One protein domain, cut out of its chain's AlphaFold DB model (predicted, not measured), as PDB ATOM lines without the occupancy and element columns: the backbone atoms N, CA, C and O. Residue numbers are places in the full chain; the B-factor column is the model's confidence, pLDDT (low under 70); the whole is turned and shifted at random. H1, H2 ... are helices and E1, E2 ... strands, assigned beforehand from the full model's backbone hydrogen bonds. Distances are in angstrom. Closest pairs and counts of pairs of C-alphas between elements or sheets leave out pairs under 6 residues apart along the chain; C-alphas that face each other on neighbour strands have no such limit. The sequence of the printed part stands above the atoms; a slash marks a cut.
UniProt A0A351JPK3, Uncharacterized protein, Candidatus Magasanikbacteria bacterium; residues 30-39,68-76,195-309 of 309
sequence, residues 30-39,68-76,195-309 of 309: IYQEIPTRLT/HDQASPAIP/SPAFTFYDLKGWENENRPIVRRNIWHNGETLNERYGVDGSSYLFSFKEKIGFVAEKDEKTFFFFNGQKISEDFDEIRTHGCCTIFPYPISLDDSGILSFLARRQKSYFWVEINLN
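Overview. This is residues 30 to 39, 68 to 76 and 195 to 309 of the 309 residues of an uncharacterized protein of Candidatus Magasanikbacteria bacterium (UniProt A0A351JPK3). Three small antiparallel sheets stand side by side: the meander E4 E5 E6 in the middle, the long hairpin of E2 and E3 on one side and the strongly twisted sheet E1 E8 E7 on the other. The short helix H1 packs on the meander, and residues 275 to 280 of a long loop stick out. The printed part has 134 residues with eight named strands and one named helix, in the order E1 E2 E3 H1 E4 E5 E6 E7 E8, and is mostly strand. It is compact, with a radius of gyration of the C-alphas of 15.6 A and spans of 47 by 39 by 29 A.

Along the chain. E1 is residues 31 to 36, from C-alpha 31 at (129.948, 167.057, 129.748). E2, residues 195 to 208, is 36.8 A long, and E3, residues 211 to 220, 27.5 A. H1 is residues 225 to 229, E4 233 to 240, E5 243 to 250 and E6 253 to 258. E7 is residues 290 to 297, and E8, residues 300 to 307, ends at (135.094, 164.299, 133.381).

Arrangement. In the meander, each strand the antiparallel neighbour of the one before, N 235 and O 247 are 2.9 A apart, and N 248 and O 255 2.8 A. H1 is on this sheet at a height of 8.8 A; its O i to N i+4 pair is within hydrogen-bond range. E3 and E4 touch, the C-alphas of Asn 217 and Ser 234 closest at 4.8 A. In the hairpin E2 and E3, N 202 and O 215 are 2.8 A apart. E6 and E7 are near each other. Inner strand E8 pairs with E7 at N 293 and O 304, 2.9 A, and with E1 at N 34 and O 303, 2.8 A.

Size, cuts and confidence. The C-alphas farthest apart, of Glu 209 and Ser 288, are 48.6 A apart. Cuts leave gaps of 24.4 A from C-alpha 39 to 68 and 11.5 A from 76 to 195. The link E6 to E7 is long. pLDDT is under 70 at residues 30, 34 to 39, 68 to 76 and 272 to 282.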
ATOM      1  N   ILE A  30     132.793 168.344 133.164       59.50
ATOM      2  CA  ILE A  30     132.706 168.785 131.770       59.50
ATOM      3  C   ILE A  30     132.010 167.664 130.992       59.50
ATOM      4  O   ILE A  30     132.532 166.555 130.910       59.50
ATOM      5  N   TYR A  31     130.813 167.963 130.493       71.06
ATOM      6  CA  TYR A  31     129.948 167.057 129.748       71.06
ATOM      7  C   TYR A  31     130.014 167.403 128.262       71.06
ATOM      8  O   TYR A  31     129.772 168.557 127.892       71.06
ATOM      9  N   GLN A  32     130.325 166.425 127.413       73.50
ATOM     10  CA  GLN A  32     130.383 166.612 125.965       73.50
ATOM     11  C   GLN A  32     129.619 165.506 125.241       73.50
ATOM     12  O   GLN A  32     129.870 164.327 125.459       73.50
ATOM     13  N   GLU A  33     128.733 165.899 124.324       75.25
ATOM     14  CA  GLU A  33     128.049 164.985 123.409       75.25
ATOM     15  C   GLU A  33     128.520 165.204 121.973       75.25
ATOM     16  O   GLU A  33     128.588 166.335 121.481       75.25
ATOM     17  N   ILE A  34     128.794 164.108 121.268       63.31
ATOM     18  CA  ILE A  34     129.129 164.107 119.846       63.31
ATOM     19  C   ILE A  34     128.125 163.198 119.126       63.31
ATOM     20  O   ILE A  34     128.159 161.979 119.323       63.31
ATOM     21  N   PRO A  35     127.233 163.747 118.277       63.56
ATOM     22  CA  PRO A  35     126.313 162.941 117.484       63.56
ATOM     23  C   PRO A  35     127.069 161.936 116.612       63.56
ATOM     24  O   PRO A  35     128.017 162.300 115.911       63.56
ATOM     25  N   THR A  36     126.624 160.682 116.614       53.56
ATOM     26  CA  THR A  36     127.225 159.606 115.820       53.56
ATOM     27  C   THR A  36     126.163 158.817 115.053       53.56
ATOM     28  O   THR A  36     124.985 158.796 115.417       53.56
ATOM     29  N   ARG A  37     126.563 158.197 113.939       50.75
ATOM     30  CA  ARG A  37     125.700 157.328 113.127       50.75
ATOM     31  C   ARG A  37     126.155 155.888 113.299       50.75
ATOM     32  O   ARG A  37     127.318 155.588 113.056       50.75
ATOM     33  N   LEU A  38     125.226 155.002 113.650       49.59
ATOM     34  CA  LEU A  38     125.470 153.567 113.578       49.59
ATOM     35  C   LEU A  38     125.346 153.122 112.120       49.59
ATOM     36  O   LEU A  38     124.253 153.130 111.558       49.59
ATOM     37  N   THR A  39     126.460 152.756 111.498       44.56
ATOM     38  CA  THR A  39     126.460 152.058 110.211       44.56
ATOM     39  C   THR A  39     126.587 150.566 110.488       44.56
ATOM     40  O   THR A  39     127.642 150.100 110.909       44.56
ATOM     41  N   HIS A  68     143.178 150.865 127.829       26.80
ATOM     42  CA  HIS A  68     142.456 149.804 128.516       26.80
ATOM     43  C   HIS A  68     143.148 149.663 129.866       26.80
ATOM     44  O   HIS A  68     144.339 149.358 129.903       26.80
ATOM     45  N   ASP A  69     142.423 149.958 130.941       28.80
ATOM     46  CA  ASP A  69     142.862 149.837 132.330       28.80
ATOM     47  C   ASP A  69     143.111 148.355 132.693       28.80
ATOM     48  O   ASP A  69     142.368 147.713 133.431       28.80
ATOM     49  N   GLN A  70     144.161 147.785 132.092       29.41
ATOM     50  CA  GLN A  70     144.888 146.599 132.543       29.41
ATOM     51  C   GLN A  70     146.047 147.001 133.478       29.41
ATOM     52  O   GLN A  70     146.895 146.174 133.804       29.41
ATOM     53  N   ALA A  71     146.124 148.274 133.883       25.12
ATOM     54  CA  ALA A  71     147.309 148.865 134.499       25.12
ATOM     55  C   ALA A  71     147.198 149.063 136.020       25.12
ATOM     56  O   ALA A  71     148.014 149.783 136.593       25.12
ATOM     57  N   SER A  72     146.275 148.373 136.701       30.02
ATOM     58  CA  SER A  72     146.438 148.109 138.134       30.02
ATOM     59  C   SER A  72     147.077 146.728 138.334       30.02
ATOM     60  O   SER A  72     146.381 145.715 138.263       30.02
ATOM     61  N   PRO A  73     148.397 146.640 138.594       29.33
ATOM     62  CA  PRO A  73     149.106 145.369 138.772       29.33
ATOM     63  C   PRO A  73     148.730 144.605 140.056       29.33
ATOM     64  O   PRO A  73     149.367 143.601 140.363       29.33
ATOM     65  N   ALA A  74     147.741 145.062 140.833       34.22
ATOM     66  CA  ALA A  74     147.458 144.488 142.145       34.22
ATOM     67  C   ALA A  74     146.279 143.502 142.170       34.22
ATOM     68  O   ALA A  74     146.317 142.571 142.969       34.22
ATOM     69  N   ILE A  75     145.234 143.675 141.348       34.66
ATOM     70  CA  ILE A  75     144.040 142.811 141.386       34.66
ATOM     71  C   ILE A  75     143.397 142.779 139.987       34.66
ATOM     72  O   ILE A  75     142.970 143.831 139.510       34.66
ATOM     73  N   PRO A  76     143.311 141.622 139.305       36.03
ATOM     74  CA  PRO A  76     142.625 141.549 138.021       36.03
ATOM     75  C   PRO A  76     141.137 141.888 138.184       36.03
ATOM     76  O   PRO A  76     140.478 141.399 139.100       36.03
ATOM     77  N   SER A 195     136.869 145.332 146.376       83.44
ATOM     78  CA  SER A 195     135.788 144.434 146.787       83.44
ATOM     79  C   SER A 195     135.164 143.713 145.590       83.44
ATOM     80  O   SER A 195     135.087 144.305 144.509       83.44
ATOM     81  N   PRO A 196     134.671 142.476 145.767       84.50
ATOM     82  CA  PRO A 196     133.930 141.769 144.728       84.50
ATOM     83  C   PRO A 196     132.619 142.488 144.399       84.50
ATOM     84  O   PRO A 196     131.951 143.052 145.271       84.50
ATOM     85  N   ALA A 197     132.233 142.410 143.136       88.62
ATOM     86  CA  ALA A 197     130.952 142.837 142.619       88.62
ATOM     87  C   ALA A 197     130.391 141.757 141.697       88.62
ATOM     88  O   ALA A 197     131.133 141.172 140.904       88.62
ATOM     89  N   PHE A 198     129.085 141.520 141.786       87.81
ATOM     90  CA  PHE A 198     128.385 140.571 140.925       87.81
ATOM     91  C   PHE A 198     127.160 141.242 140.313       87.81
ATOM     92  O   PHE A 198     126.292 141.716 141.047       87.81
ATOM     93  N   THR A 199     127.094 141.265 138.985       88.06
ATOM     94  CA  THR A 199     125.920 141.676 138.213       88.06
ATOM     95  C   THR A 199     125.073 140.443 137.920       88.06
ATOM     96  O   THR A 199     125.582 139.441 137.418       88.06
ATOM     97  N   PHE A 200     123.785 140.507 138.230       87.81
ATOM     98  CA  PHE A 200     122.835 139.409 138.052       87.81
ATOM     99  C   PHE A 200     121.438 139.947 137.742       87.81
ATOM    100  O   PHE A 200     121.193 141.154 137.781       87.81
ATOM    101  N   TYR A 201     120.507 139.045 137.438       88.19
ATOM    102  CA  TYR A 201     119.108 139.388 137.213       88.19
ATOM    103  C   TYR A 201     118.274 139.157 138.482       88.19
ATOM    104  O   TYR A 201     118.112 138.015 138.909       88.19
ATOM    105  N   ASP A 202     117.703 140.213 139.070       89.38
ATOM    106  CA  ASP A 202     116.669 140.079 140.105       89.38
ATOM    107  C   ASP A 202     115.390 139.537 139.467       89.38
ATOM    108  O   ASP A 202     114.914 140.080 138.462       89.38
ATOM    109  N   LEU A 203     114.753 138.568 140.120       85.75
ATOM    110  CA  LEU A 203     113.397 138.153 139.777       85.75
ATOM    111  C   LEU A 203     112.376 139.102 140.425       85.75
ATOM    112  O   LEU A 203     112.227 139.139 141.646       85.75
ATOM    113  N   LYS A 204     111.637 139.864 139.613       84.25
ATOM    114  CA  LYS A 204     110.537 140.729 140.086       84.25
ATOM    115  C   LYS A 204     109.197 140.019 140.153       84.25
ATOM    116  O   LYS A 204     108.320 140.432 140.908       84.25
ATOM    117  N   GLY A 205     109.041 138.977 139.356       84.88
ATOM    118  CA  GLY A 205     107.821 138.203 139.260       84.88
ATOM    119  C   GLY A 205     107.748 137.503 137.919       84.88
ATOM    120  O   GLY A 205     108.747 137.359 137.220       84.88
ATOM    121  N   TRP A 206     106.542 137.097 137.554       84.81
ATOM    122  CA  TRP A 206     106.271 136.376 136.322       84.81
ATOM    123  C   TRP A 206     105.097 137.047 135.618       84.81
ATOM    124  O   TRP A 206     104.052 137.259 136.229       84.81
ATOM    125  N   GLU A 207     105.265 137.393 134.343       85.88
ATOM    126  CA  GLU A 207     104.143 137.803 133.490       85.88
ATOM    127  C   GLU A 207     103.237 136.588 133.221       85.88
ATOM    128  O   GLU A 207     102.011 136.685 133.234       85.88
ATOM    129  N   ASN A 208     103.856 135.425 133.006       83.69
ATOM    130  CA  ASN A 208     103.241 134.098 132.967       83.69
ATOM    131  C   ASN A 208     104.316 133.031 133.241       83.69
ATOM    132  O   ASN A 208     105.491 133.367 133.362       83.69
ATOM    133  N   GLU A 209     103.925 131.753 133.284       75.25
ATOM    134  CA  GLU A 209     104.789 130.606 133.632       75.25
ATOM    135  C   GLU A 209     106.113 130.520 132.848       75.25
ATOM    136  O   GLU A 209     107.059 129.911 133.331       75.25
ATOM    137  N   ASN A 210     106.211 131.140 131.666       77.56
ATOM    138  CA  ASN A 210     107.405 131.089 130.817       77.56
ATOM    139  C   ASN A 210     108.039 132.465 130.560       77.56
ATOM    140  O   ASN A 210     108.937 132.583 129.725       77.56
ATOM    141  N   ARG A 211     107.551 133.525 131.215       81.38
ATOM    142  CA  ARG A 211     108.031 134.901 131.019       81.38
ATOM    143  C   ARG A 211     108.304 135.574 132.361       81.38
ATOM    144  O   ARG A 211     107.416 136.237 132.905       81.38
ATOM    145  N   PRO A 212     109.511 135.393 132.906       84.38
ATOM    146  CA  PRO A 212     109.915 136.066 134.125       84.38
ATOM    147  C   PRO A 212     110.126 137.552 133.842       84.38
ATOM    148  O   PRO A 212     110.657 137.946 132.802       84.38
ATOM    149  N   ILE A 213     109.701 138.379 134.786       87.62
ATOM    150  CA  ILE A 213     109.995 139.805 134.804       87.62
ATOM    151  C   ILE A 213     111.274 139.948 135.612       87.62
ATOM    152  O   ILE A 213     111.286 139.670 136.814       87.62
ATOM    153  N   VAL A 214     112.345 140.362 134.945       88.94
ATOM    154  CA  VAL A 214     113.665 140.491 135.553       88.94
ATOM    155  C   VAL A 214     114.242 141.874 135.336       88.94
ATOM    156  O   VAL A 214     113.880 142.572 134.391       88.94
ATOM    157  N   ARG A 215     115.165 142.259 136.209       90.44
ATOM    158  CA  ARG A 215     115.960 143.482 136.072       90.44
ATOM    159  C   ARG A 215     117.402 143.197 136.452       90.44
ATOM    160  O   ARG A 215     117.643 142.334 137.288       90.44
ATOM    161  N   ARG A 216     118.354 143.935 135.891       91.94
ATOM    162  CA  ARG A 216     119.746 143.826 136.340       91.94
ATOM    163  C   ARG A 216     119.921 144.442 137.722       91.94
ATOM    164  O   ARG A 216     119.334 145.487 138.019       91.94
ATOM    165  N   ASN A 217     120.743 143.819 138.545       94.50
ATOM    166  CA  ASN A 217     121.173 144.337 139.831       94.50
ATOM    167  C   ASN A 217     122.655 144.038 140.020       94.50
ATOM    168  O   ASN A 217     123.179 143.060 139.488       94.50
ATOM    169  N   ILE A 218     123.318 144.879 140.800       93.19
ATOM    170  CA  ILE A 218     124.695 144.669 141.214       93.19
ATOM    171  C   ILE A 218     124.699 144.468 142.719       93.19
ATOM    172  O   ILE A 218     124.231 145.329 143.465       93.19
ATOM    173  N   TRP A 219     125.279 143.362 143.171       94.19
ATOM    174  CA  TRP A 219     125.709 143.215 144.554       94.19
ATOM    175  C   TRP A 219     127.141 143.734 144.694       94.19
ATOM    176  O   TRP A 219     128.017 143.355 143.916       94.19
ATOM    177  N   HIS A 220     127.383 144.592 145.685       91.69
ATOM    178  CA  HIS A 220     128.710 145.105 146.035       91.69
ATOM    179  C   HIS A 220     128.735 145.469 147.520       91.69
ATOM    180  O   HIS A 220     127.842 146.157 148.008       91.69
ATOM    181  N   ASN A 221     129.760 145.021 148.251       89.44
ATOM    182  CA  ASN A 221     129.930 145.323 149.681       89.44
ATOM    183  C   ASN A 221     128.725 144.956 150.579       89.44
ATOM    184  O   ASN A 221     128.410 145.667 151.531       89.44
ATOM    185  N   GLY A 222     128.076 143.815 150.318       88.31
ATOM    186  CA  GLY A 222     127.026 143.270 151.193       88.31
ATOM    187  C   GLY A 222     125.616 143.811 150.936       88.31
ATOM    188  O   GLY A 222     124.677 143.382 151.599       88.31
ATOM    189  N   GLU A 223     125.448 144.704 149.966       91.56
ATOM    190  CA  GLU A 223     124.159 145.275 149.585       91.56
ATOM    191  C   GLU A 223     124.000 145.310 148.063       91.56
ATOM    192  O   GLU A 223     124.962 145.169 147.305       91.56
ATOM    193  N   THR A 224     122.764 145.496 147.614       94.44
ATOM    194  CA  THR A 224     122.407 145.636 146.206       94.44
ATOM    195  C   THR A 224     122.220 147.097 145.827       94.44
ATOM    196  O   THR A 224     121.645 147.896 146.575       94.44
ATOM    197  N   LEU A 225     122.707 147.476 144.646       95.69
ATOM    198  CA  LEU A 225     122.706 148.876 144.225       95.69
ATOM    199  C   LEU A 225     121.304 149.394 143.893       95.69
ATOM    200  O   LEU A 225     121.031 150.571 144.138       95.69
ATOM    201  N   ASN A 226     120.407 148.530 143.402       95.69
ATOM    202  CA  ASN A 226     119.020 148.909 143.120       95.69
ATOM    203  C   ASN A 226     118.311 149.419 144.381       95.69
ATOM    204  O   ASN A 226     117.741 150.511 144.383       95.69
ATOM    205  N   GLU A 227     118.392 148.657 145.472       93.38
ATOM    206  CA  GLU A 227     117.819 148.995 146.775       93.38
ATOM    207  C   GLU A 227     118.519 150.207 147.393       93.38
ATOM    208  O   GLU A 227     117.852 151.148 147.827       93.38
ATOM    209  N   ARG A 228     119.858 150.219 147.390       94.81
ATOM    210  CA  ARG A 228     120.659 151.293 147.993       94.81
ATOM    211  C   ARG A 228     120.373 152.661 147.376       94.81
ATOM    212  O   ARG A 228     120.313 153.658 148.095       94.81
ATOM    213  N   TYR A 229     120.236 152.718 146.052       94.62
ATOM    214  CA  TYR A 229     120.100 153.975 145.311       94.62
ATOM    215  C   TYR A 229     118.680 154.242 144.798       94.62
ATOM    216  O   TYR A 229     118.437 155.295 144.205       94.62
ATOM    217  N   GLY A 230     117.728 153.340 145.055       94.88
ATOM    218  CA  GLY A 230     116.330 153.498 144.653       94.88
ATOM    219  C   GLY A 230     116.157 153.575 143.134       94.88
ATOM    220  O   GLY A 230     115.455 154.470 142.640       94.88
ATOM    221  N   VAL A 231     116.836 152.676 142.418       95.94
ATOM    222  CA  VAL A 231     116.812 152.556 140.952       95.94
ATOM    223  C   VAL A 231     116.171 151.231 140.528       95.94
ATOM    224  O   VAL A 231     116.131 150.260 141.290       95.94
ATOM    225  N   ASP A 232     115.643 151.205 139.310       95.38
ATOM    226  CA  ASP A 232     114.954 150.051 138.734       95.38
ATOM    227  C   ASP A 232     115.920 149.042 138.125       95.38
ATOM    228  O   ASP A 232     115.536 147.894 137.961       95.38
ATOM    229  N   GLY A 233     117.157 149.432 137.832       94.81
ATOM    230  CA  GLY A 233     118.202 148.530 137.367       94.81
ATOM    231  C   GLY A 233     119.596 149.116 137.565       94.81
ATOM    232  O   GLY A 233     119.772 150.335 137.622       94.81
ATOM    233  N   SER A 234     120.596 148.246 137.665       95.19
ATOM    234  CA  SER A 234     122.001 148.640 137.761       95.19
ATOM    235  C   SER A 234     122.893 147.681 136.979       95.19
ATOM    236  O   SER A 234     122.668 146.475 136.962       95.19
ATOM    237  N   SER A 235     123.886 148.231 136.282       91.50
ATOM    238  CA  SER A 235     124.867 147.472 135.498       91.50
ATOM    239  C   SER A 235     126.185 148.240 135.372       91.50
ATOM    240  O   SER A 235     126.231 149.438 135.658       91.50
ATOM    241  N   TYR A 236     127.247 147.556 134.938       88.19
ATOM    242  CA  TYR A 236     128.568 148.137 134.681       88.19
ATOM    243  C   TYR A 236     129.132 148.928 135.878       88.19
ATOM    244  O   TYR A 236     129.152 150.161 135.885       88.19
ATOM    245  N   LEU A 237     129.578 148.224 136.920       89.31
ATOM    246  CA  LEU A 237     130.187 148.856 138.094       89.31
ATOM    247  C   LEU A 237     131.654 149.228 137.824       89.31
ATOM    248  O   LEU A 237     132.442 148.415 137.349       89.31
ATOM    249  N   PHE A 238     132.056 150.442 138.196       88.38
ATOM    250  CA  PHE A 238     133.441 150.906 138.121       88.38
ATOM    251  C   PHE A 238     133.847 151.700 139.366       88.38
ATOM    252  O   PHE A 238     133.010 152.128 140.162       88.38
ATOM    253  N   SER A 239     135.152 151.935 139.518       90.94
ATOM    254  CA  SER A 239     135.702 152.812 140.555       90.94
ATOM    255  C   SER A 239     136.668 153.841 139.980       90.94
ATOM    256  O   SER A 239     137.472 153.512 139.114       90.94
ATOM    257  N   PHE A 240     136.635 155.059 140.518       88.62
ATOM    258  CA  PHE A 240     137.597 156.125 140.246       88.62
ATOM    259  C   PHE A 240     137.897 156.887 141.538       88.62
ATOM    260  O   PHE A 240     136.969 157.367 142.189       88.62
ATOM    261  N   LYS A 241     139.177 157.011 141.919       88.31
ATOM    262  CA  LYS A 241     139.604 157.688 143.165       88.31
ATOM    263  C   LYS A 241     138.793 157.237 144.394       88.31
ATOM    264  O   LYS A 241     138.216 158.068 145.091       88.31
ATOM    265  N   GLU A 242     138.702 155.919 144.595       87.25
ATOM    266  CA  GLU A 242     137.969 155.266 145.704       87.25
ATOM    267  C   GLU A 242     136.449 155.513 145.725       87.25
ATOM    268  O   GLU A 242     135.747 155.084 146.639       87.25
ATOM    269  N   LYS A 243     135.905 156.178 144.703       90.00
ATOM    270  CA  LYS A 243     134.469 156.375 144.521       90.00
ATOM    271  C   LYS A 243     133.953 155.382 143.500       90.00
ATOM    272  O   LYS A 243     134.619 155.119 142.502       90.00
ATOM    273  N   ILE A 244     132.749 154.873 143.722       93.00
ATOM    274  CA  ILE A 244     132.096 153.950 142.794       93.00
ATOM    275  C   ILE A 244     131.152 154.687 141.848       93.00
ATOM    276  O   ILE A 244     130.547 155.699 142.221       93.00
ATOM    277  N   GLY A 245     130.998 154.159 140.642       94.06
ATOM    278  CA  GLY A 245     129.943 154.550 139.720       94.06
ATOM    279  C   GLY A 245     129.420 153.371 138.923       94.06
ATOM    280  O   GLY A 245     130.059 152.327 138.857       94.06
ATOM    281  N   PHE A 246     128.231 153.531 138.360       94.69
ATOM    282  CA  PHE A 246     127.538 152.493 137.611       94.69
ATOM    283  C   PHE A 246     126.518 153.101 136.646       94.69
ATOM    284  O   PHE A 246     126.170 154.283 136.748       94.69
ATOM    285  N   VAL A 247     126.031 152.287 135.714       95.25
ATOM    286  CA  VAL A 247     124.870 152.618 134.887       95.25
ATOM    287  C   VAL A 247     123.614 152.248 135.659       95.25
ATOM    288  O   VAL A 247     123.408 151.085 136.001       95.25
ATOM    289  N   ALA A 248     122.781 153.243 135.925       96.50
ATOM    290  CA  ALA A 248     121.495 153.103 136.580       96.50
ATOM    291  C   ALA A 248     120.361 153.173 135.553       96.50
ATOM    292  O   ALA A 248     120.453 153.905 134.566       96.50
ATOM    293  N   GLU A 249     119.278 152.459 135.831       96.19
ATOM    294  CA  GLU A 249     118.015 152.551 135.112       96.19
ATOM    295  C   GLU A 249     116.905 152.981 136.068       96.19
ATOM    296  O   GLU A 249     116.819 152.479 137.188       96.19
ATOM    297  N   LYS A 250     116.064 153.924 135.651       95.62
ATOM    298  CA  LYS A 250     114.859 154.325 136.378       95.62
ATOM    299  C   LYS A 250     113.831 154.897 135.417       95.62
ATOM    300  O   LYS A 250     114.204 155.703 134.566       95.62
ATOM    301  N   ASP A 251     112.565 154.516 135.566       94.25
ATOM    302  CA  ASP A 251     111.463 155.007 134.722       94.25
ATOM    303  C   ASP A 251     111.768 154.855 133.210       94.25
ATOM    304  O   ASP A 251     111.578 155.782 132.418       94.25
ATOM    305  N   GLU A 252     112.311 153.693 132.816       92.38
ATOM    306  CA  GLU A 252     112.736 153.364 131.438       92.38
ATOM    307  C   GLU A 252     113.835 154.287 130.869       92.38
ATOM    308  O   GLU A 252     114.038 154.374 129.650       92.38
ATOM    309  N   LYS A 253     114.548 155.014 131.736       95.44
ATOM    310  CA  LYS A 253     115.707 155.836 131.378       95.44
ATOM    311  C   LYS A 253     116.972 155.291 131.996       95.44
ATOM    312  O   LYS A 253     116.986 154.871 133.144       95.44
ATOM    313  N   THR A 254     118.054 155.380 131.237       94.94
ATOM    314  CA  THR A 254     119.398 154.995 131.659       94.94
ATOM    315  C   THR A 254     120.264 156.233 131.862       94.94
ATOM    316  O   THR A 254     120.180 157.202 131.102       94.94
ATOM    317  N   PHE A 255     121.084 156.229 132.906       94.75
ATOM    318  CA  PHE A 255     121.987 157.325 133.255       94.75
ATOM    319  C   PHE A 255     123.175 156.807 134.070       94.75
ATOM    320  O   PHE A 255     123.139 155.714 134.626       94.75
ATOM    321  N   PHE A 256     124.236 157.601 134.177       93.88
ATOM    322  CA  PHE A 256     125.351 157.308 135.066       93.88
ATOM    323  C   PHE A 256     125.112 157.849 136.463       93.88
ATOM    324  O   PHE A 256     124.739 159.010 136.663       93.88
ATOM    325  N   PHE A 257     125.426 157.001 137.428       93.06
ATOM    326  CA  PHE A 257     125.512 157.334 138.833       93.06
ATOM    327  C   PHE A 257     126.977 157.237 139.262       93.06
ATOM    328  O   PHE A 257     127.667 156.288 138.905       93.06
ATOM    329  N   PHE A 258     127.479 158.214 140.005       94.06
ATOM    330  CA  PHE A 258     128.842 158.218 140.523       94.06
ATOM    331  C   PHE A 258     128.868 158.912 141.877       94.06
ATOM    332  O   PHE A 258     128.305 159.993 142.050       94.06
ATOM    333  N   ASN A 259     129.517 158.276 142.850       92.38
ATOM    334  CA  ASN A 259     129.688 158.806 144.199       92.38
ATOM    335  C   ASN A 259     128.375 159.277 144.860       92.38
ATOM    336  O   ASN A 259     128.300 160.374 145.415       92.38
ATOM    337  N   GLY A 260     127.316 158.471 144.774       89.62
ATOM    338  CA  GLY A 260     126.041 158.816 145.408       89.62
ATOM    339  C   GLY A 260     125.148 159.764 144.600       89.62
ATOM    340  O   GLY A 260     124.098 160.154 145.105       89.62
ATOM    341  N   GLN A 261     125.544 160.164 143.386       92.00
ATOM    342  CA  GLN A 261     124.825 161.168 142.599       92.00
ATOM    343  C   GLN A 261     124.686 160.768 141.131       92.00
ATOM    344  O   GLN A 261     125.592 160.186 140.541       92.00
ATOM    345  N   LYS A 262     123.568 161.148 140.508       93.19
ATOM    346  CA  LYS A 262     123.412 161.093 139.051       93.19
ATOM    347  C   LYS A 262     124.324 162.138 138.402       93.19
ATOM    348  O   LYS A 262     124.219 163.321 138.722       93.19
ATOM    349  N   ILE A 263     125.189 161.699 137.489       89.06
ATOM    350  CA  ILE A 263     126.204 162.542 136.831       89.06
ATOM    351  C   ILE A 263     125.978 162.738 135.330       89.06
ATOM    352  O   ILE A 263     126.652 163.570 134.728       89.06
ATOM    353  N   SER A 264     125.035 162.017 134.722       88.38
ATOM    354  CA  SER A 264     124.645 162.221 133.324       88.38
ATOM    355  C   SER A 264     123.195 162.676 133.193       88.38
ATOM    356  O   SER A 264     122.409 162.625 134.142       88.38
ATOM    357  N   GLU A 265     122.825 163.102 131.989       89.12
ATOM    358  CA  GLU A 265     121.421 163.226 131.603       89.12
ATOM    359  C   GLU A 265     120.753 161.849 131.468       89.12
ATOM    360  O   GLU A 265     121.415 160.812 131.559       89.12
ATOM    361  N   ASP A 266     119.435 161.864 131.257       94.19
ATOM    362  CA  ASP A 266     118.667 160.671 130.915       94.19
ATOM    363  C   ASP A 266     118.840 160.306 129.439       94.19
ATOM    364  O   ASP A 266     118.759 161.150 128.534       94.19
ATOM    365  N   PHE A 267     119.026 159.015 129.209       91.88
ATOM    366  CA  PHE A 267     119.086 158.394 127.897       91.88
ATOM    367  C   PHE A 267     118.036 157.297 127.796       91.88
ATOM    368  O   PHE A 267     117.628 156.708 128.793       91.88
ATOM    369  N   ASP A 268     117.609 156.997 126.576       90.38
ATOM    370  CA  ASP A 268     116.759 155.829 126.333       90.38
ATOM    371  C   ASP A 268     117.568 154.528 126.426       90.38
ATOM    372  O   ASP A 268     116.997 153.455 126.560       90.38
ATOM    373  N   GLU A 269     118.894 154.614 126.292       87.62
ATOM    374  CA  GLU A 269     119.814 153.479 126.321       87.62
ATOM    375  C   GLU A 269     121.244 153.989 126.538       87.62
ATOM    376  O   GLU A 269     121.689 154.901 125.838       87.62
ATOM    377  N   ILE A 270     121.987 153.361 127.444       87.38
ATOM    378  CA  ILE A 270     123.450 153.403 127.489       87.38
ATOM    379  C   ILE A 270     123.909 152.001 127.124       87.38
ATOM    380  O   ILE A 270     123.497 151.026 127.757       87.38
ATOM    381  N   ARG A 271     124.739 151.877 126.087       75.62
ATOM    382  CA  ARG A 271     125.202 150.558 125.656       75.62
ATOM    383  C   ARG A 271     126.271 150.040 126.603       75.62
ATOM    384  O   ARG A 271     127.396 150.525 126.600       75.62
ATOM    385  N   THR A 272     125.892 149.039 127.388       67.69
ATOM    386  CA  THR A 272     126.781 148.317 128.305       67.69
ATOM    387  C   THR A 272     127.315 147.019 127.700       67.69
ATOM    388  O   THR A 272     128.382 146.565 128.093       67.69
ATOM    389  N   HIS A 273     126.622 146.461 126.700       60.28
ATOM    390  CA  HIS A 273     126.956 145.186 126.065       60.28
ATOM    391  C   HIS A 273     126.791 145.258 124.539       60.28
ATOM    392  O   HIS A 273     125.969 146.019 124.020       60.28
ATOM    393  N   GLY A 274     127.540 144.426 123.813       52.69
ATOM    394  CA  GLY A 274     127.265 144.089 122.414       52.69
ATOM    395  C   GLY A 274     126.871 142.616 122.316       52.69
ATOM    396  O   GLY A 274     127.534 141.785 122.925       52.69
ATOM    397  N   CYS A 275     125.825 142.272 121.559       44.12
ATOM    398  CA  CYS A 275     125.566 140.873 121.191       44.12
ATOM    399  C   CYS A 275     125.938 140.620 119.736       44.12
ATOM    400  O   CYS A 275     125.675 141.437 118.850       44.12
ATOM    401  N   CYS A 276     126.520 139.435 119.530       47.69
ATOM    402  CA  CYS A 276     126.471 138.632 118.305       47.69
ATOM    403  C   CYS A 276     127.099 139.253 117.044       47.69
ATOM    404  O   CYS A 276     127.136 138.633 115.988       47.69
ATOM    405  N   THR A 277     127.658 140.451 117.184       37.69
ATOM    406  CA  THR A 277     128.482 141.186 116.228       37.69
ATOM    407  C   THR A 277     129.449 142.042 117.047       37.69
ATOM    408  O   THR A 277     129.047 142.689 118.017       37.69
ATOM    409  N   ILE A 278     130.742 141.998 116.718       39.91
ATOM    410  CA  ILE A 278     131.784 142.737 117.442       39.91
ATOM    411  C   ILE A 278     131.604 144.230 117.149       39.91
ATOM    412  O   ILE A 278     132.093 144.744 116.148       39.91
ATOM    413  N   PHE A 279     130.910 144.939 118.036       43.94
ATOM    414  CA  PHE A 279     130.959 146.394 118.108       43.94
ATOM    415  C   PHE A 279     131.720 146.779 119.381       43.94
ATOM    416  O   PHE A 279     131.165 146.661 120.474       43.94
ATOM    417  N   PRO A 280     132.987 147.218 119.285       41.16
ATOM    418  CA  PRO A 280     133.742 147.647 120.449       41.16
ATOM    419  C   PRO A 280     133.301 149.058 120.836       41.16
ATOM    420  O   PRO A 280     133.898 150.033 120.397       41.16
ATOM    421  N   TYR A 281     132.266 149.184 121.661       59.75
ATOM    422  CA  TYR A 281     132.023 150.440 122.378       59.75
ATOM    423  C   TYR A 281     131.732 150.171 123.855       59.75
ATOM    424  O   TYR A 281     130.655 150.539 124.328       59.75
ATOM    425  N   PRO A 282     132.646 149.501 124.591       67.00
ATOM    426  CA  PRO A 282     132.497 149.433 126.032       67.00
ATOM    427  C   PRO A 282     132.566 150.854 126.586       67.00
ATOM    428  O   PRO A 282     133.317 151.699 126.089       67.00
ATOM    429  N   ILE A 283     131.785 151.101 127.630       79.44
ATOM    430  CA  ILE A 283     132.026 152.235 128.514       79.44
ATOM    431  C   ILE A 283     133.515 152.200 128.887       79.44
ATOM    432  O   ILE A 283     134.037 151.159 129.276       79.44
ATOM    433  N   SER A 284     134.223 153.313 128.742       82.00
ATOM    434  CA  SER A 284     135.652 153.401 129.043       82.00
ATOM    435  C   SER A 284     135.900 154.515 130.038       82.00
ATOM    436  O   SER A 284     135.378 155.610 129.867       82.00
ATOM    437  N   LEU A 285     136.724 154.261 131.042       82.75
ATOM    438  CA  LEU A 285     137.193 155.269 131.980       82.75
ATOM    439  C   LEU A 285     138.715 155.302 131.891       82.75
ATOM    440  O   LEU A 285     139.342 154.265 132.099       82.75
ATOM    441  N   ASP A 286     139.285 156.459 131.564       82.19
ATOM    442  CA  ASP A 286     140.737 156.636 131.553       82.19
ATOM    443  C   ASP A 286     141.288 157.117 132.907       82.19
ATOM    444  O   ASP A 286     140.550 157.575 133.786       82.19
ATOM    445  N   ASP A 287     142.612 157.043 133.065       81.75
ATOM    446  CA  ASP A 287     143.321 157.447 134.290       81.75
ATOM    447  C   ASP A 287     143.176 158.940 134.610       81.75
ATOM    448  O   ASP A 287     143.333 159.366 135.758       81.75
ATOM    449  N   SER A 288     142.873 159.756 133.597       82.56
ATOM    450  CA  SER A 288     142.611 161.179 133.773       82.56
ATOM    451  C   SER A 288     141.195 161.454 134.273       82.56
ATOM    452  O   SER A 288     140.892 162.594 134.615       82.56
ATOM    453  N   GLY A 289     140.348 160.429 134.390       84.38
ATOM    454  CA  GLY A 289     138.978 160.531 134.874       84.38
ATOM    455  C   GLY A 289     137.962 160.844 133.785       84.38
ATOM    456  O   GLY A 289     136.871 161.300 134.120       84.38
ATOM    457  N   ILE A 290     138.280 160.645 132.504       85.38
ATOM    458  CA  ILE A 290     137.302 160.807 131.424       85.38
ATOM    459  C   ILE A 290     136.549 159.493 131.229       85.38
ATOM    460  O   ILE A 290     137.094 158.491 130.763       85.38
ATOM    461  N   LEU A 291     135.266 159.514 131.585       85.06
ATOM    462  CA  LEU A 291     134.311 158.453 131.307       85.06
ATOM    463  C   LEU A 291     133.694 158.686 129.928       85.06
ATOM    464  O   LEU A 291     133.009 159.685 129.728       85.06
ATOM    465  N   SER A 292     133.900 157.758 129.001       83.69
ATOM    466  CA  SER A 292     133.379 157.812 127.635       83.69
ATOM    467  C   SER A 292     132.442 156.642 127.358       83.69
ATOM    468  O   SER A 292     132.728 155.512 127.752       83.69
ATOM    469  N   PHE A 293     131.320 156.892 126.690       82.69
ATOM    470  CA  PHE A 293     130.333 155.855 126.387       82.69
ATOM    471  C   PHE A 293     129.437 156.224 125.207       82.69
ATOM    472  O   PHE A 293     129.323 157.382 124.809       82.69
ATOM    473  N   LEU A 294     128.755 155.213 124.669       83.06
ATOM    474  CA  LEU A 294     127.730 155.394 123.655       83.06
ATOM    475  C   LEU A 294     126.341 155.380 124.301       83.06
ATOM    476  O   LEU A 294     125.966 154.416 124.971       83.06
ATOM    477  N   ALA A 295     125.558 156.422 124.040       86.00
ATOM    478  CA  ALA A 295     124.188 156.534 124.520       86.00
ATOM    479  C   ALA A 295     123.210 156.866 123.392       86.00
ATOM    480  O   ALA A 295     123.582 157.455 122.373       86.00
ATOM    481  N   ARG A 296     121.943 156.497 123.571       86.62
ATOM    482  CA  ARG A 296     120.850 156.819 122.653       86.62
ATOM    483  C   ARG A 296     119.850 157.742 123.323       86.62
ATOM    484  O   ARG A 296     119.407 157.507 124.444       86.62
ATOM    485  N   ARG A 297     119.406 158.744 122.572       88.25
ATOM    486  CA  ARG A 297     118.213 159.526 122.888       88.25
ATOM    487  C   ARG A 297     117.326 159.570 121.658       88.25
ATOM    488  O   ARG A 297     117.743 159.988 120.577       88.25
ATOM    489  N   GLN A 298     116.096 159.119 121.825       88.19
ATOM    490  CA  GLN A 298     115.128 158.884 120.768       88.19
ATOM    491  C   GLN A 298     115.730 157.988 119.674       88.19
ATOM    492  O   GLN A 298     116.033 156.817 119.906       88.19
ATOM    493  N   LYS A 299     115.920 158.542 118.475       84.31
ATOM    494  CA  LYS A 299     116.456 157.845 117.299       84.31
ATOM    495  C   LYS A 299     117.936 158.148 117.035       84.31
ATOM    496  O   LYS A 299     118.465 157.701 116.022       84.31
ATOM    497  N   SER A 300     118.584 158.914 117.909       81.69
ATOM    498  CA  SER A 300     119.941 159.422 117.701       81.69
ATOM    499  C   SER A 300     120.908 158.830 118.714       81.69
ATOM    500  O   SER A 300     120.574 158.706 119.892       81.69
ATOM    501  N   TYR A 301     122.112 158.503 118.250       82.00
ATOM    502  CA  TYR A 301     123.208 158.045 119.093       82.00
ATOM    503  C   TYR A 301     124.221 159.163 119.326       82.00
ATOM    504  O   TYR A 301     124.477 159.988 118.443       82.00
ATOM    505  N   PHE A 302     124.815 159.150 120.511       78.69
ATOM    506  CA  PHE A 302     125.782 160.128 120.981       78.69
ATOM    507  C   PHE A 302     126.969 159.397 121.591       78.69
ATOM    508  O   PHE A 302     126.789 158.488 122.399       78.69
ATOM    509  N   TRP A 303     128.172 159.811 121.209       81.69
ATOM    510  CA  TRP A 303     129.359 159.564 122.015       81.69
ATOM    511  C   TRP A 303     129.401 160.620 123.111       81.69
ATOM    512  O   TRP A 303     129.361 161.816 122.810       81.69
ATOM    513  N   VAL A 304     129.419 160.178 124.359       82.31
ATOM    514  CA  VAL A 304     129.318 161.039 125.533       82.31
ATOM    515  C   VAL A 304     130.592 160.914 126.341       82.31
ATOM    516  O   VAL A 304     131.033 159.802 126.611       82.31
ATOM    517  N   GLU A 305     131.152 162.050 126.740       85.88
ATOM    518  CA  GLU A 305     132.311 162.133 127.626       85.88
ATOM    519  C   GLU A 305     131.950 162.928 128.883       85.88
ATOM    520  O   GLU A 305     131.325 163.993 128.808       85.88
ATOM    521  N   ILE A 306     132.336 162.401 130.045       85.19
ATOM    522  CA  ILE A 306     132.115 163.003 131.360       85.19
ATOM    523  C   ILE A 306     133.438 163.001 132.124       85.19
ATOM    524  O   ILE A 306     134.002 161.944 132.394       85.19
ATOM    525  N   ASN A 307     133.921 164.179 132.511       87.44
ATOM    526  CA  ASN A 307     135.094 164.299 133.381       87.44
ATOM    527  C   ASN A 307     134.699 164.072 134.848       87.44
ATOM    528  O   ASN A 307     133.859 164.806 135.337       87.44
ATOM    529  N   LEU A 308     135.288 163.100 135.549       84.62
ATOM    530  CA  LEU A 308     134.945 162.721 136.929       84.62
ATOM    531  C   LEU A 308     135.762 163.437 138.029       84.62
ATOM    532  O   LEU A 308     135.662 163.056 139.201       84.62
ATOM    533  N   ASN A 309     136.615 164.406 137.673       84.94
ATOM    534  CA  ASN A 309     137.466 165.138 138.626       84.94
ATOM    535  C   ASN A 309     136.758 166.255 139.390       84.94
ATOM    536  O   ASN A 309     135.950 166.992 138.785       84.94
TER     537      ASN A 309